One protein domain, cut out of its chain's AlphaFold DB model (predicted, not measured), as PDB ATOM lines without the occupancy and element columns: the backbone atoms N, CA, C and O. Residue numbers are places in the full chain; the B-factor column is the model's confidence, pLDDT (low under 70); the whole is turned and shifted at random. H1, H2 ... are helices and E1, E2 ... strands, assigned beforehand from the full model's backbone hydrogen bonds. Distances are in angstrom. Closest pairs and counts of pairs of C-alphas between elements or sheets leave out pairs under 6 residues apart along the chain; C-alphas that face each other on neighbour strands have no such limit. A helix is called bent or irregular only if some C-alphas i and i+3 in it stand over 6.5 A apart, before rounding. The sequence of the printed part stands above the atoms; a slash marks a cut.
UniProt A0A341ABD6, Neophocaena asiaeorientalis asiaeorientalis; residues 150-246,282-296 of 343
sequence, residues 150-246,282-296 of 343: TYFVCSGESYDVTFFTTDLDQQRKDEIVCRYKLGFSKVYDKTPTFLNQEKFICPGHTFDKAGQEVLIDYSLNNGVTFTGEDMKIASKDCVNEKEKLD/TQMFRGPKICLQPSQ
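What this domain is: This is residues 150 to 246 and 282 to 296 of the 343 residues of a protein of Neophocaena asiaeorientalis asiaeorientalis (UniProt A0A341ABD6). What does this domain look like? Two sheets stand partly face to face: E1, E7, E6, E3 and E4 form a strongly twisted, curled sheet, and the smaller sheet of E5, E2 and E8 lies over part of it. The short helix H1 sits at one end, and residues 241 to 246 stick out at the other. What is it built of? The 112 printed residues hold, along the chain, E1 E2 H1 E3 E4 E5 E6 E7 E8; the class is mostly strand, though under half of the residues are in named elements. What are its outlines? It is compact, with a radius of gyration of the C-alphas of 15.0 A, but elongated, spanning 52 by 30 by 27 A.

How they stand to each other: How does the mixed sheet begin? Edge strand E1, residues 151 to 154, is parallel to E7, residues 232 to 236, with N 153 and O 234 3.0 A apart. E7 and E6, residues 213 to 219, form an antiparallel hairpin, with N 214 and O 233 2.8 A apart. How does that sheet go on? E6 is antiparallel to E3, residues 177 to 182, with N 179 and O 217 2.8 A apart; E3 forms a hairpin with edge strand E4, residues 186 to 190, with N 180 and O 188 2.9 A apart. What makes the second sheet? Inner strand E2, residues 159 to 164, is antiparallel to E5, residues 200 to 203, with N 161 and O 202 2.8 A apart, and to E8, residues 289 to 294, with N 162 and O 291 2.8 A apart. Where do the sheets and the helix come close? The closest C-alphas of E3 and E5, Cys 178 and Cys 202, are 6.5 A apart. H1, residues 170 to 175, is on neither sheet; 0 of its 2 O i to N i+4 pairs and 1 of its 3 O i to N i+3 pairs are within hydrogen-bond range.

Where its parts are: Where do the first and last elements lie? E1 begins at C-alpha 151, (-24.743, -26.161, 42.689), and E8 ends at C-alpha 294, (-22.656, -18.862, 32.020). Which elements are long? E6 measures 20.1 A from first to last C-alpha, E8 17.3 A, E2 16.8 A and E3 15.8 A. Is H1 even? It is irregular: C-alphas 171 and 174 are 8.0 A apart.

The domain as a whole: How far does it reach? The two C-alphas farthest apart, those of Asp 167 and Asp 246, are 52.6 A apart. Where is it cut or loosely linked? Residues 247 to 281 are not printed, and C-alphas 246 and 282 are 41.0 A apart; the link E6 to E7 is long. Where is confidence low? The mean pLDDT of the printed part is 72.0, and 35 residues are under 70, among them 238 to 246 and 282 to 296.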
ATOM      1  N   THR A 150     -26.293 -27.831  46.864       60.12
ATOM      2  CA  THR A 150     -25.000 -27.765  46.161       60.12
ATOM      3  C   THR A 150     -25.201 -27.576  44.655       60.12
ATOM      4  O   THR A 150     -25.694 -28.465  43.957       60.12
ATOM      5  N   TYR A 151     -24.746 -26.443  44.125       69.00
ATOM      6  CA  TYR A 151     -24.743 -26.161  42.689       69.00
ATOM      7  C   TYR A 151     -23.527 -26.802  42.004       69.00
ATOM      8  O   TYR A 151     -22.402 -26.667  42.479       69.00
ATOM      9  N   PHE A 152     -23.726 -27.451  40.852       70.56
ATOM     10  CA  PHE A 152     -22.639 -28.118  40.122       70.56
ATOM     11  C   PHE A 152     -22.188 -27.351  38.886       70.56
ATOM     12  O   PHE A 152     -22.973 -27.153  37.955       70.56
ATOM     13  N   VAL A 153     -20.897 -27.033  38.842       78.31
ATOM     14  CA  VAL A 153     -20.214 -26.405  37.703       78.31
ATOM     15  C   VAL A 153     -19.151 -27.338  37.129       78.31
ATOM     16  O   VAL A 153     -18.703 -28.280  37.783       78.31
ATOM     17  N   CYS A 154     -18.765 -27.097  35.884       76.75
ATOM     18  CA  CYS A 154     -17.804 -27.924  35.171       76.75
ATOM     19  C   CYS A 154     -16.366 -27.549  35.549       76.75
ATOM     20  O   CYS A 154     -16.006 -26.371  35.535       76.75
ATOM     21  N   SER A 155     -15.537 -28.541  35.884       79.69
ATOM     22  CA  SER A 155     -14.124 -28.312  36.208       79.69
ATOM     23  C   SER A 155     -13.405 -27.623  35.043       79.69
ATOM     24  O   SER A 155     -13.497 -28.075  33.905       79.69
ATOM     25  N   GLY A 156     -12.677 -26.540  35.322       78.25
ATOM     26  CA  GLY A 156     -11.976 -25.748  34.305       78.25
ATOM     27  C   GLY A 156     -12.838 -24.820  33.428       78.25
ATOM     28  O   GLY A 156     -12.256 -24.037  32.680       78.25
ATOM     29  N   GLU A 157     -14.174 -24.839  33.514       78.06
ATOM     30  CA  GLU A 157     -15.037 -23.890  32.784       78.06
ATOM     31  C   GLU A 157     -15.351 -22.629  33.617       78.06
ATOM     32  O   GLU A 157     -15.383 -22.659  34.851       78.06
ATOM     33  N   SER A 158     -15.597 -21.500  32.944       82.31
ATOM     34  CA  SER A 158     -15.983 -20.236  33.582       82.31
ATOM     35  C   SER A 158     -17.499 -20.110  33.762       82.31
ATOM     36  O   SER A 158     -18.297 -20.474  32.898       82.31
ATOM     37  N   TYR A 159     -17.901 -19.541  34.895       84.81
ATOM     38  CA  TYR A 159     -19.290 -19.255  35.243       84.81
ATOM     39  C   TYR A 159     -19.356 -17.985  36.099       84.81
ATOM     40  O   TYR A 159     -18.364 -17.597  36.715       84.81
ATOM     41  N   ASP A 160     -20.525 -17.362  36.161       87.81
ATOM     42  CA  ASP A 160     -20.791 -16.131  36.903       87.81
ATOM     43  C   ASP A 160     -21.835 -16.354  38.007       87.81
ATOM     44  O   ASP A 160     -22.804 -17.102  37.846       87.81
ATOM     45  N   VAL A 161     -21.652 -15.658  39.131       84.31
ATOM     46  CA  VAL A 161     -22.532 -15.684  40.305       84.31
ATOM     47  C   VAL A 161     -23.215 -14.327  40.448       84.31
ATOM     48  O   VAL A 161     -22.563 -13.330  40.755       84.31
ATOM     49  N   THR A 162     -24.528 -14.272  40.219       84.06
ATOM     50  CA  THR A 162     -25.341 -13.059  40.411       84.06
ATOM     51  C   THR A 162     -25.940 -13.046  41.809       84.06
ATOM     52  O   THR A 162     -26.621 -13.997  42.171       84.06
ATOM     53  N   PHE A 163     -25.795 -11.953  42.549       81.88
ATOM     54  CA  PHE A 163     -26.426 -11.713  43.849       81.88
ATOM     55  C   PHE A 163     -27.377 -10.518  43.719       81.88
ATOM     56  O   PHE A 163     -27.043  -9.560  43.030       81.88
ATOM     57  N   PHE A 164     -28.541 -10.551  44.363       78.88
ATOM     58  CA  PHE A 164     -29.618  -9.568  44.234       78.88
ATOM     59  C   PHE A 164     -29.970  -8.986  45.603       78.88
ATOM     60  O   PHE A 164     -30.776  -9.566  46.331       78.88
ATOM     61  N   THR A 165     -29.388  -7.845  45.954       73.44
ATOM     62  CA  THR A 165     -29.675  -7.136  47.207       73.44
ATOM     63  C   THR A 165     -30.172  -5.731  46.899       73.44
ATOM     64  O   THR A 165     -29.796  -5.146  45.884       73.44
ATOM     65  N   THR A 166     -31.050  -5.208  47.751       75.50
ATOM     66  CA  THR A 166     -31.581  -3.850  47.610       75.50
ATOM     67  C   THR A 166     -30.523  -2.809  47.971       75.50
ATOM     68  O   THR A 166     -29.494  -3.132  48.570       75.50
ATOM     69  N   ASP A 167     -30.801  -1.554  47.612       67.19
ATOM     70  CA  ASP A 167     -30.087  -0.370  48.108       67.19
ATOM     71  C   ASP A 167     -28.586  -0.333  47.743       67.19
ATOM     72  O   ASP A 167     -27.759   0.257  48.439       67.19
ATOM     73  N   LEU A 168     -28.233  -0.954  46.610       74.31
ATOM     74  CA  LEU A 168     -26.879  -0.957  46.057       74.31
ATOM     75  C   LEU A 168     -26.514   0.399  45.437       74.31
ATOM     76  O   LEU A 168     -27.009   0.775  44.371       74.31
ATOM     77  N   ASP A 169     -25.572   1.095  46.070       73.69
ATOM     78  CA  ASP A 169     -24.907   2.263  45.492       73.69
ATOM     79  C   ASP A 169     -23.882   1.830  44.430       73.69
ATOM     80  O   ASP A 169     -22.916   1.119  44.718       73.69
ATOM     81  N   GLN A 170     -24.069   2.297  43.193       67.50
ATOM     82  CA  GLN A 170     -23.167   2.007  42.078       67.50
ATOM     83  C   GLN A 170     -21.760   2.597  42.260       67.50
ATOM     84  O   GLN A 170     -20.820   2.076  41.659       67.50
ATOM     85  N   GLN A 171     -21.584   3.636  43.088       64.06
ATOM     86  CA  GLN A 171     -20.263   4.202  43.393       64.06
ATOM     87  C   GLN A 171     -19.449   3.327  44.358       64.06
ATOM     88  O   GLN A 171     -18.229   3.445  44.407       64.06
ATOM     89  N   ARG A 172     -20.096   2.403  45.081       74.25
ATOM     90  CA  ARG A 172     -19.461   1.534  46.090       74.25
ATOM     91  C   ARG A 172     -19.093   0.147  45.544       74.25
ATOM     92  O   ARG A 172     -18.910  -0.795  46.311       74.25
ATOM     93  N   LYS A 173     -18.960   0.012  44.216       80.69
ATOM     94  CA  LYS A 173     -18.635  -1.255  43.528       80.69
ATOM     95  C   LYS A 173     -17.371  -1.925  44.068       80.69
ATOM     96  O   LYS A 173     -17.364  -3.139  44.256       80.69
ATOM     97  N   ASP A 174     -16.337  -1.134  44.327       84.25
ATOM     98  CA  ASP A 174     -15.032  -1.631  44.769       84.25
ATOM     99  C   ASP A 174     -15.029  -2.054  46.250       84.25
ATOM    100  O   ASP A 174     -14.124  -2.759  46.685       84.25
ATOM    101  N   GLU A 175     -16.072  -1.702  47.015       86.88
ATOM    102  CA  GLU A 175     -16.276  -2.186  48.387       86.88
ATOM    103  C   GLU A 175     -16.944  -3.570  48.452       86.88
ATOM    104  O   GLU A 175     -17.057  -4.151  49.539       86.88
ATOM    105  N   ILE A 176     -17.425  -4.087  47.314       89.38
ATOM    106  CA  ILE A 176     -18.103  -5.380  47.228       89.38
ATOM    107  C   ILE A 176     -17.065  -6.486  47.029       89.38
ATOM    108  O   ILE A 176     -16.320  -6.494  46.048       89.38
ATOM    109  N   VAL A 177     -17.051  -7.458  47.942       92.06
ATOM    110  CA  VAL A 177     -16.098  -8.578  47.923       92.06
ATOM    111  C   VAL A 177     -16.852  -9.900  47.919       92.06
ATOM    112  O   VAL A 177     -17.462 -10.265  48.919       92.06
ATOM    113  N   CYS A 178     -16.787 -10.635  46.813       91.50
ATOM    114  CA  CYS A 178     -17.277 -12.007  46.700       91.50
ATOM    115  C   CYS A 178     -16.184 -12.985  47.138       91.50
ATOM    116  O   CYS A 178     -15.116 -13.035  46.524       91.50
ATOM    117  N   ARG A 179     -16.459 -13.759  48.187       91.94
ATOM    118  CA  ARG A 179     -15.500 -14.614  48.887       91.94
ATOM    119  C   ARG A 179     -15.835 -16.087  48.683       91.94
ATOM    120  O   ARG A 179     -16.896 -16.552  49.084       91.94
ATOM    121  N   TYR A 180     -14.894 -16.826  48.103       91.62
ATOM    122  CA  TYR A 180     -15.004 -18.258  47.830       91.62
ATOM    123  C   TYR A 180     -14.060 -19.027  48.770       91.62
ATOM    124  O   TYR A 180     -12.837 -18.891  48.677       91.62
ATOM    125  N   LYS A 181     -14.615 -19.827  49.686       90.44
ATOM    126  CA  LYS A 181     -13.879 -20.631  50.681       90.44
ATOM    127  C   LYS A 181     -13.715 -22.072  50.187       90.44
ATOM    128  O   LYS A 181     -14.685 -22.822  50.198       90.44
ATOM    129  N   LEU A 182     -12.510 -22.464  49.773       88.44
ATOM    130  CA  LEU A 182     -12.172 -23.816  49.301       88.44
ATOM    131  C   LEU A 182     -11.617 -24.661  50.461       88.44
ATOM    132  O   LEU A 182     -10.443 -24.560  50.831       88.44
ATOM    133  N   GLY A 183     -12.470 -25.508  51.036       76.88
ATOM    134  CA  GLY A 183     -12.147 -26.268  52.246       76.88
ATOM    135  C   GLY A 183     -11.865 -25.367  53.458       76.88
ATOM    136  O   GLY A 183     -12.414 -24.277  53.585       76.88
ATOM    137  N   PHE A 184     -11.002 -25.825  54.370       69.38
ATOM    138  CA  PHE A 184     -10.832 -25.207  55.695       69.38
ATOM    139  C   PHE A 184      -9.953 -23.944  55.753       69.38
ATOM    140  O   PHE A 184      -9.939 -23.284  56.789       69.38
ATOM    141  N   SER A 185      -9.175 -23.622  54.711       74.69
ATOM    142  CA  SER A 185      -8.143 -22.568  54.809       74.69
ATOM    143  C   SER A 185      -7.854 -21.761  53.543       74.69
ATOM    144  O   SER A 185      -7.225 -20.708  53.642       74.69
ATOM    145  N   LYS A 186      -8.284 -22.203  52.354       89.00
ATOM    146  CA  LYS A 186      -8.076 -21.439  51.118       89.00
ATOM    147  C   LYS A 186      -9.249 -20.489  50.904       89.00
ATOM    148  O   LYS A 186     -10.395 -20.926  50.844       89.00
ATOM    149  N   VAL A 187      -8.954 -19.204  50.757       91.31
ATOM    150  CA  VAL A 187      -9.949 -18.149  50.547       91.31
ATOM    151  C   VAL A 187      -9.564 -17.366  49.299       91.31
ATOM    152  O   VAL A 187      -8.409 -16.972  49.152       91.31
ATOM    153  N   TYR A 188     -10.524 -17.163  48.402       92.69
ATOM    154  CA  TYR A 188     -10.351 -16.410  47.165       92.69
ATOM    155  C   TYR A 188     -11.367 -15.274  47.132       92.69
ATOM    156  O   TYR A 188     -12.567 -15.529  47.055       92.69
ATOM    157  N   ASP A 189     -10.883 -14.038  47.169       93.44
ATOM    158  CA  ASP A 189     -11.714 -12.837  47.107       93.44
ATOM    159  C   ASP A 189     -11.709 -12.256  45.689       93.44
ATOM    160  O   ASP A 189     -10.675 -12.232  45.015       93.44
ATOM    161  N   LYS A 190     -12.876 -11.803  45.221       92.25
ATOM    162  CA  LYS A 190     -13.086 -11.237  43.883       92.25
ATOM    163  C   LYS A 190     -14.055 -10.057  43.930       92.25
ATOM    164  O   LYS A 190     -15.037 -10.096  44.667       92.25
ATOM    165  N   THR A 191     -13.818  -9.041  43.105       91.50
ATOM    166  CA  THR A 191     -14.741  -7.912  42.909       91.50
ATOM    167  C   THR A 191     -15.797  -8.222  41.832       91.50
ATOM    168  O   THR A 191     -15.604  -9.145  41.028       91.50
ATOM    169  N   PRO A 192     -16.924  -7.484  41.775       90.81
ATOM    170  CA  PRO A 192     -17.948  -7.707  40.761       90.81
ATOM    171  C   PRO A 192     -17.501  -7.311  39.348       90.81
ATOM    172  O   PRO A 192     -16.940  -6.236  39.128       90.81
ATOM    173  N   THR A 193     -17.868  -8.107  38.344       89.69
ATOM    174  CA  THR A 193     -17.837  -7.681  36.937       89.69
ATOM    175  C   THR A 193     -18.926  -6.637  36.680       89.69
ATOM    176  O   THR A 193     -18.628  -5.557  36.166       89.69
ATOM    177  N   PHE A 194     -20.157  -6.885  37.143       86.62
ATOM    178  CA  PHE A 194     -21.335  -6.026  36.945       86.62
ATOM    179  C   PHE A 194     -21.976  -5.580  38.271       86.62
ATOM    180  O   PHE A 194     -21.959  -6.329  39.245       86.62
ATOM    181  N   LEU A 195     -22.587  -4.387  38.287       85.94
ATOM    182  CA  LEU A 195     -23.364  -3.840  39.408       85.94
ATOM    183  C   LEU A 195     -24.507  -2.932  38.911       85.94
ATOM    184  O   LEU A 195     -24.283  -2.021  38.111       85.94
ATOM    185  N   ASN A 196     -25.716  -3.126  39.438       81.94
ATOM    186  CA  ASN A 196     -26.819  -2.163  39.397       81.94
ATOM    187  C   ASN A 196     -27.495  -2.061  40.783       81.94
ATOM    188  O   ASN A 196     -27.038  -2.676  41.740       81.94
ATOM    189  N   GLN A 197     -28.582  -1.291  40.887       78.75
ATOM    190  CA  GLN A 197     -29.282  -1.014  42.154       78.75
ATOM    191  C   GLN A 197     -29.988  -2.228  42.794       78.75
ATOM    192  O   GLN A 197     -30.387  -2.154  43.955       78.75
ATOM    193  N   GLU A 198     -30.158  -3.327  42.052       80.25
ATOM    194  CA  GLU A 198     -30.882  -4.532  42.487       80.25
ATOM    195  C   GLU A 198     -29.990  -5.778  42.568       80.25
ATOM    196  O   GLU A 198     -30.385  -6.767  43.186       80.25
ATOM    197  N   LYS A 199     -28.834  -5.782  41.885       84.56
ATOM    198  CA  LYS A 199     -27.934  -6.933  41.777       84.56
ATOM    199  C   LYS A 199     -26.492  -6.592  41.394       84.56
ATOM    200  O   LYS A 199     -26.218  -5.633  40.674       84.56
ATOM    201  N   PHE A 200     -25.574  -7.480  41.760       86.50
ATOM    202  CA  PHE A 200     -24.199  -7.534  41.258       86.50
ATOM    203  C   PHE A 200     -23.853  -8.929  40.731       86.50
ATOM    204  O   PHE A 200     -24.532  -9.905  41.043       86.50
ATOM    205  N   ILE A 201     -22.817  -9.025  39.897       88.88
ATOM    206  CA  ILE A 201     -22.321 -10.290  39.332       88.88
ATOM    207  C   ILE A 201     -20.833 -10.410  39.635       88.88
ATOM    208  O   ILE A 201     -20.084  -9.481  39.346       88.88
ATOM    209  N   CYS A 202     -20.410 -11.546  40.183       89.81
ATOM    210  CA  CYS A 202     -19.014 -11.880  40.444       89.81
ATOM    211  C   CYS A 202     -18.587 -13.124  39.650       89.81
ATOM    212  O   CYS A 202     -19.338 -14.100  39.618       89.81
ATOM    213  N   PRO A 203     -17.368 -13.151  39.083       92.88
ATOM    214  CA  PRO A 203     -16.891 -14.297  38.321       92.88
ATOM    215  C   PRO A 203     -16.528 -15.454  39.257       92.88
ATOM    216  O   PRO A 203     -15.764 -15.278  40.210       92.88
ATOM    217  N   GLY A 204     -17.060 -16.641  38.973       88.88
ATOM    218  CA  GLY A 204     -16.999 -17.848  39.800       88.88
ATOM    219  C   GLY A 204     -15.589 -18.346  40.129       88.88
ATOM    220  O   GLY A 204     -14.600 -17.945  39.511       88.88
ATOM    221  N   HIS A 205     -15.468 -19.224  41.124       90.69
ATOM    222  CA  HIS A 205     -14.195 -19.858  41.466       90.69
ATOM    223  C   HIS A 205     -13.814 -20.903  40.407       90.69
ATOM    224  O   HIS A 205     -14.560 -21.843  40.150       90.69
ATOM    225  N   THR A 206     -12.639 -20.749  39.801       88.81
ATOM    226  CA  THR A 206     -12.115 -21.701  38.817       88.81
ATOM    227  C   THR A 206     -11.566 -22.927  39.539       88.81
ATOM    228  O   THR A 206     -10.585 -22.818  40.270       88.81
ATOM    229  N   PHE A 207     -12.190 -24.083  39.324       85.94
ATOM    230  CA  PHE A 207     -11.793 -25.341  39.950       85.94
ATOM    231  C   PHE A 207     -10.723 -26.082  39.136       85.94
ATOM    232  O   PHE A 207     -10.901 -26.313  37.938       85.94
ATOM    233  N   ASP A 208      -9.655 -26.514  39.813       81.38
ATOM    234  CA  ASP A 208      -8.567 -27.319  39.242       81.38
ATOM    235  C   ASP A 208      -9.033 -28.731  38.844       81.38
ATOM    236  O   ASP A 208      -8.498 -29.329  37.908       81.38
ATOM    237  N   LYS A 209      -9.965 -29.306  39.621       78.25
ATOM    238  CA  LYS A 209     -10.417 -30.704  39.522       78.25
ATOM    239  C   LYS A 209     -11.888 -30.864  39.911       78.25
ATOM    240  O   LYS A 209     -12.422 -30.106  40.724       78.25
ATOM    241  N   ALA A 210     -12.518 -31.918  39.393       72.25
ATOM    242  CA  ALA A 210     -13.796 -32.425  39.888       72.25
ATOM    243  C   ALA A 210     -13.704 -32.835  41.375       72.25
ATOM    244  O   ALA A 210     -12.629 -33.177  41.870       72.25
ATOM    245  N   GLY A 211     -14.829 -32.786  42.092       71.44
ATOM    246  CA  GLY A 211     -14.918 -33.120  43.519       71.44
ATOM    247  C   GLY A 211     -14.395 -32.041  44.478       71.44
ATOM    248  O   GLY A 211     -14.469 -32.221  45.690       71.44
ATOM    249  N   GLN A 212     -13.875 -30.917  43.972       82.56
ATOM    250  CA  GLN A 212     -13.598 -29.729  44.785       82.56
ATOM    251  C   GLN A 212     -14.896 -28.958  45.083       82.56
ATOM    252  O   GLN A 212     -15.793 -28.906  44.244       82.56
ATOM    253  N   GLU A 213     -14.974 -28.310  46.245       84.75
ATOM    254  CA  GLU A 213     -16.144 -27.541  46.686       84.75
ATOM    255  C   GLU A 213     -15.758 -26.197  47.316       84.75
ATOM    256  O   GLU A 213     -14.744 -26.097  48.008       84.75
ATOM    257  N   VAL A 214     -16.580 -25.168  47.093       88.62
ATOM    258  CA  VAL A 214     -16.478 -23.868  47.769       88.62
ATOM    259  C   VAL A 214     -17.790 -23.460  48.424       88.62
ATOM    260  O   VAL A 214     -18.862 -23.673  47.859       88.62
ATOM    261  N   LEU A 215     -17.691 -22.814  49.585       87.44
ATOM    262  CA  LEU A 215     -18.770 -22.000  50.151       87.44
ATOM    263  C   LEU A 215     -18.598 -20.549  49.697       87.44
ATOM    264  O   LEU A 215     -17.462 -20.076  49.579       87.44
ATOM    265  N   ILE A 216     -19.707 -19.859  49.435       87.06
ATOM    266  CA  ILE A 216     -19.711 -18.499  48.890       87.06
ATOM    267  C   ILE A 216     -20.392 -17.526  49.847       87.06
ATOM    268  O   ILE A 216     -21.589 -17.634  50.113       87.06
ATOM    269  N   ASP A 217     -19.634 -16.519  50.277       88.25
ATOM    270  CA  ASP A 217     -20.160 -15.320  50.924       88.25
ATOM    271  C   ASP A 217     -19.933 -14.087  50.032       88.25
ATOM    272  O   ASP A 217     -19.119 -14.096  49.105       88.25
ATOM    273  N   TYR A 218     -20.585 -12.978  50.369       89.56
ATOM    274  CA  TYR A 218     -20.250 -11.655  49.852       89.56
ATOM    275  C   TYR A 218     -20.201 -10.609  50.974       89.56
ATOM    276  O   TYR A 218     -20.833 -10.753  52.015       89.56
ATOM    277  N   SER A 219     -19.453  -9.532  50.765       89.56
ATOM    278  CA  SER A 219     -19.403  -8.349  51.629       89.56
ATOM    279  C   SER A 219     -19.819  -7.112  50.835       89.56
ATOM    280  O   SER A 219     -19.581  -7.057  49.632       89.56
ATOM    281  N   LEU A 220     -20.414  -6.122  51.510       88.00
ATOM    282  CA  LEU A 220     -20.761  -4.793  50.972       88.00
ATOM    283  C   LEU A 220     -19.989  -3.661  51.692       88.00
ATOM    284  O   LEU A 220     -20.433  -2.508  51.731       88.00
ATOM    285  N   ASN A 221     -18.893  -4.014  52.371       87.88
ATOM    286  CA  ASN A 221     -18.111  -3.129  53.233       87.88
ATOM    287  C   ASN A 221     -16.637  -3.569  53.347       87.88
ATOM    288  O   ASN A 221     -16.118  -3.733  54.451       87.88
ATOM    289  N   ASN A 222     -15.960  -3.770  52.211       88.19
ATOM    290  CA  ASN A 222     -14.521  -4.080  52.138       88.19
ATOM    291  C   ASN A 222     -14.090  -5.322  52.950       88.19
ATOM    292  O   ASN A 222     -12.974  -5.399  53.459       88.19
ATOM    293  N   GLY A 223     -14.982  -6.305  53.102       86.00
ATOM    294  CA  GLY A 223     -14.704  -7.536  53.842       86.00
ATOM    295  C   GLY A 223     -14.757  -7.412  55.369       86.00
ATOM    296  O   GLY A 223     -14.301  -8.326  56.055       86.00
ATOM    297  N   VAL A 224     -15.316  -6.328  55.923       86.12
ATOM    298  CA  VAL A 224     -15.505  -6.180  57.382       86.12
ATOM    299  C   VAL A 224     -16.599  -7.120  57.902       86.12
ATOM    300  O   VAL A 224     -16.436  -7.735  58.953       86.12
ATOM    301  N   THR A 225     -17.697  -7.282  57.158       87.25
ATOM    302  CA  THR A 225     -18.732  -8.292  57.431       87.25
ATOM    303  C   THR A 225     -19.098  -9.045  56.160       87.25
ATOM    304  O   THR A 225     -19.216  -8.434  55.096       87.25
ATOM    305  N   PHE A 226     -19.335 -10.349  56.289       85.50
ATOM    306  CA  PHE A 226     -19.764 -11.217  55.196       85.50
ATOM    307  C   PHE A 226     -21.181 -11.741  55.429       85.50
ATOM    308  O   PHE A 226     -21.513 -12.184  56.528       85.50
ATOM    309  N   THR A 227     -21.974 -11.717  54.365       79.69
ATOM    310  CA  THR A 227     -23.304 -12.307  54.248       79.69
ATOM    311  C   THR A 227     -23.202 -13.495  53.298       79.69
ATOM    312  O   THR A 227     -22.768 -13.342  52.157       79.69
ATOM    313  N   GLY A 228     -23.596 -14.680  53.748       66.81
ATOM    314  CA  GLY A 228     -23.635 -15.888  52.930       66.81
ATOM    315  C   GLY A 228     -24.696 -16.836  53.473       66.81
ATOM    316  O   GLY A 228     -24.654 -17.188  54.648       66.81
ATOM    317  N   GLU A 229     -25.653 -17.221  52.633       54.81
ATOM    318  CA  GLU A 229     -26.685 -18.216  52.961       54.81
ATOM    319  C   GLU A 229     -26.198 -19.608  52.525       54.81
ATOM    320  O   GLU A 229     -26.703 -20.168  51.557       54.81
ATOM    321  N   ASP A 230     -25.136 -20.104  53.178       60.22
ATOM    322  CA  ASP A 230     -24.536 -21.450  53.034       60.22
ATOM    323  C   ASP A 230     -24.300 -21.964  51.590       60.22
ATOM    324  O   ASP A 230     -24.119 -23.162  51.358       60.22
ATOM    325  N   MET A 231     -24.267 -21.065  50.599       67.31
ATOM    326  CA  MET A 231     -24.354 -21.450  49.193       67.31
ATOM    327  C   MET A 231     -23.089 -22.179  48.739       67.31
ATOM    328  O   MET A 231     -22.010 -21.595  48.585       67.31
ATOM    329  N   LYS A 232     -23.256 -23.476  48.488       80.12
ATOM    330  CA  LYS A 232     -22.186 -24.396  48.129       80.12
ATOM    331  C   LYS A 232     -22.132 -24.599  46.619       80.12
ATOM    332  O   LYS A 232     -23.135 -24.926  45.989       80.12
ATOM    333  N   ILE A 233     -20.949 -24.445  46.032       82.38
ATOM    334  CA  ILE A 233     -20.686 -24.807  44.635       82.38
ATOM    335  C   ILE A 233     -19.651 -25.924  44.602       82.38
ATOM    336  O   ILE A 233     -18.598 -25.810  45.225       82.38
ATOM    337  N   ALA A 234     -19.937 -26.989  43.858       82.12
ATOM    338  CA  ALA A 234     -19.031 -28.108  43.639       82.12
ATOM    339  C   ALA A 234     -18.653 -28.255  42.160       82.12
ATOM    340  O   ALA A 234     -19.463 -28.055  41.250       82.12
ATOM    341  N   SER A 235     -17.407 -28.649  41.936       80.19
ATOM    342  CA  SER A 235     -16.865 -29.019  40.635       80.19
ATOM    343  C   SER A 235     -17.230 -30.458  40.285       80.19
ATOM    344  O   SER A 235     -17.067 -31.360  41.109       80.19
ATOM    345  N   LYS A 236     -17.643 -30.703  39.042       69.31
ATOM    346  CA  LYS A 236     -17.806 -32.051  38.473       69.31
ATOM    347  C   LYS A 236     -17.018 -32.211  37.178       69.31
ATOM    348  O   LYS A 236     -16.688 -31.226  36.512       69.31
ATOM    349  N   ASP A 237     -16.771 -33.461  36.796       71.56
ATOM    350  CA  ASP A 237     -16.291 -33.781  35.454       71.56
ATOM    351  C   ASP A 237     -17.459 -33.675  34.461       71.56
ATOM    352  O   ASP A 237     -18.323 -34.553  34.360       71.56
ATOM    353  N   CYS A 238     -17.507 -32.545  33.755       66.38
ATOM    354  CA  CYS A 238     -18.333 -32.372  32.569       66.38
ATOM    355  C   CYS A 238     -17.547 -32.879  31.361       66.38
ATOM    356  O   CYS A 238     -16.853 -32.106  30.701       66.38
ATOM    357  N   VAL A 239     -17.668 -34.180  31.096       58.59
ATOM    358  CA  VAL A 239     -16.887 -34.898  30.083       58.59
ATOM    359  C   VAL A 239     -16.978 -34.231  28.703       58.59
ATOM    360  O   VAL A 239     -17.910 -34.467  27.932       58.59
ATOM    361  N   ASN A 240     -15.950 -33.453  28.366       49.59
ATOM    362  CA  ASN A 240     -15.560 -33.119  27.001       49.59
ATOM    363  C   ASN A 240     -14.412 -34.070  26.613       49.59
ATOM    364  O   ASN A 240     -13.492 -34.282  27.396       49.59
ATOM    365  N   GLU A 241     -14.481 -34.694  25.433       44.12
ATOM    366  CA  GLU A 241     -13.804 -35.960  25.084       44.12
ATOM    367  C   GLU A 241     -12.258 -36.041  25.259       44.12
ATOM    368  O   GLU A 241     -11.522 -36.099  24.268       44.12
ATOM    369  N   LYS A 242     -11.724 -36.174  26.485       35.47
ATOM    370  CA  LYS A 242     -10.357 -36.697  26.716       35.47
ATOM    371  C   LYS A 242     -10.049 -37.095  28.162       35.47
ATOM    372  O   LYS A 242     -10.089 -36.269  29.057       35.47
ATOM    373  N   GLU A 243      -9.532 -38.325  28.299       36.72
ATOM    374  CA  GLU A 243      -8.741 -38.804  29.454       36.72
ATOM    375  C   GLU A 243      -9.499 -38.851  30.806       36.72
ATOM    376  O   GLU A 243     -10.629 -38.411  30.897       36.72
ATOM    377  N   LYS A 244      -9.075 -39.578  31.846       38.81
ATOM    378  CA  LYS A 244      -8.171 -40.750  31.908       38.81
ATOM    379  C   LYS A 244      -8.882 -41.932  32.606       38.81
ATOM    380  O   LYS A 244     -10.057 -41.824  32.938       38.81
ATOM    381  N   LEU A 245      -8.256 -43.099  32.611       32.97
ATOM    382  CA  LEU A 245      -8.709 -44.341  33.261       32.97
ATOM    383  C   LEU A 245      -7.676 -44.644  34.360       32.97
ATOM    384  O   LEU A 245      -6.555 -44.195  34.152       32.97
ATOM    385  N   ASP A 246      -8.036 -45.335  35.453       33.88
ATOM    386  CA  ASP A 246      -7.124 -46.170  36.286       33.88
ATOM    387  C   ASP A 246      -7.804 -46.716  37.575       33.88
ATOM    388  O   ASP A 246      -7.414 -47.762  38.085       33.88
ATOM    389  N   THR A 282     -34.739 -17.380  43.086       29.52
ATOM    390  CA  THR A 282     -35.445 -17.683  44.339       29.52
ATOM    391  C   THR A 282     -35.818 -16.416  45.105       29.52
ATOM    392  O   THR A 282     -35.036 -15.476  45.170       29.52
ATOM    393  N   GLN A 283     -37.009 -16.369  45.703       30.62
ATOM    394  CA  GLN A 283     -37.432 -15.257  46.556       30.62
ATOM    395  C   GLN A 283     -37.828 -15.786  47.930       30.62
ATOM    396  O   GLN A 283     -38.911 -16.346  48.084       30.62
ATOM    397  N   MET A 284     -36.958 -15.595  48.922       24.09
ATOM    398  CA  MET A 284     -37.298 -15.813  50.327       24.09
ATOM    399  C   MET A 284     -37.773 -14.519  50.996       24.09
ATOM    400  O   MET A 284     -37.484 -13.402  50.557       24.09
ATOM    401  N   PHE A 285     -38.556 -14.673  52.062       27.39
ATOM    402  CA  PHE A 285     -39.101 -13.554  52.822       27.39
ATOM    403  C   PHE A 285     -37.990 -12.884  53.640       27.39
ATOM    404  O   PHE A 285     -37.575 -13.414  54.663       27.39
ATOM    405  N   ARG A 286     -37.572 -11.683  53.206       27.02
ATOM    406  CA  ARG A 286     -36.465 -10.880  53.770       27.02
ATOM    407  C   ARG A 286     -35.055 -11.466  53.563       27.02
ATOM    408  O   ARG A 286     -34.221 -11.346  54.452       27.02
ATOM    409  N   GLY A 287     -34.785 -12.022  52.379       31.38
ATOM    410  CA  GLY A 287     -33.429 -12.382  51.937       31.38
ATOM    411  C   GLY A 287     -33.112 -11.845  50.526       31.38
ATOM    412  O   GLY A 287     -34.033 -11.732  49.706       31.38
ATOM    413  N   PRO A 288     -31.848 -11.492  50.228       30.91
ATOM    414  CA  PRO A 288     -31.386 -11.172  48.878       30.91
ATOM    415  C   PRO A 288     -31.315 -12.440  48.003       30.91
ATOM    416  O   PRO A 288     -30.975 -13.514  48.485       30.91
ATOM    417  N   LYS A 289     -31.640 -12.347  46.706       36.00
ATOM    418  CA  LYS A 289     -31.649 -13.524  45.803       36.00
ATOM    419  C   LYS A 289     -30.242 -13.854  45.300       36.00
ATOM    420  O   LYS A 289     -29.407 -12.962  45.219       36.00
ATOM    421  N   ILE A 290     -29.985 -15.084  44.848       37.38
ATOM    422  CA  ILE A 290     -28.727 -15.449  44.165       37.38
ATOM    423  C   ILE A 290     -29.034 -16.360  42.960       37.38
ATOM    424  O   ILE A 290     -29.916 -17.212  43.045       37.38
ATOM    425  N   CYS A 291     -28.367 -16.148  41.815       41.31
ATOM    426  CA  CYS A 291     -28.601 -16.871  40.552       41.31
ATOM    427  C   CYS A 291     -27.302 -17.043  39.737       41.31
ATOM    428  O   CYS A 291     -26.577 -16.078  39.502       41.31
ATOM    429  N   LEU A 292     -27.025 -18.251  39.243       33.88
ATOM    430  CA  LEU A 292     -25.843 -18.546  38.416       33.88
ATOM    431  C   LEU A 292     -26.122 -18.326  36.921       33.88
ATOM    432  O   LEU A 292     -27.206 -18.664  36.441       33.88
ATOM    433  N   GLN A 293     -25.140 -17.813  36.169       34.78
ATOM    434  CA  GLN A 293     -25.189 -17.707  34.700       34.78
ATOM    435  C   GLN A 293     -23.869 -18.181  34.055       34.78
ATOM    436  O   GLN A 293     -22.814 -18.057  34.674       34.78
ATOM    437  N   PRO A 294     -23.877 -18.700  32.812       28.94
ATOM    438  CA  PRO A 294     -22.656 -18.862  32.020       28.94
ATOM    439  C   PRO A 294     -22.101 -17.493  31.601       28.94
ATOM    440  O   PRO A 294     -22.875 -16.615  31.214       28.94
ATOM    441  N   SER A 295     -20.777 -17.330  31.618       26.88
ATOM    442  CA  SER A 295     -20.114 -16.072  31.254       26.88
ATOM    443  C   SER A 295     -20.288 -15.741  29.766       26.88
ATOM    444  O   SER A 295     -19.807 -16.477  28.902       26.88
ATOM    445  N   GLN A 296     -20.967 -14.633  29.452       26.86
ATOM    446  CA  GLN A 296     -21.241 -14.207  28.072       26.86
ATOM    447  C   GLN A 296     -20.084 -13.395  27.464       26.86
ATOM    448  O   GLN A 296     -20.166 -12.173  27.341       26.86
TER     449      GLN A 296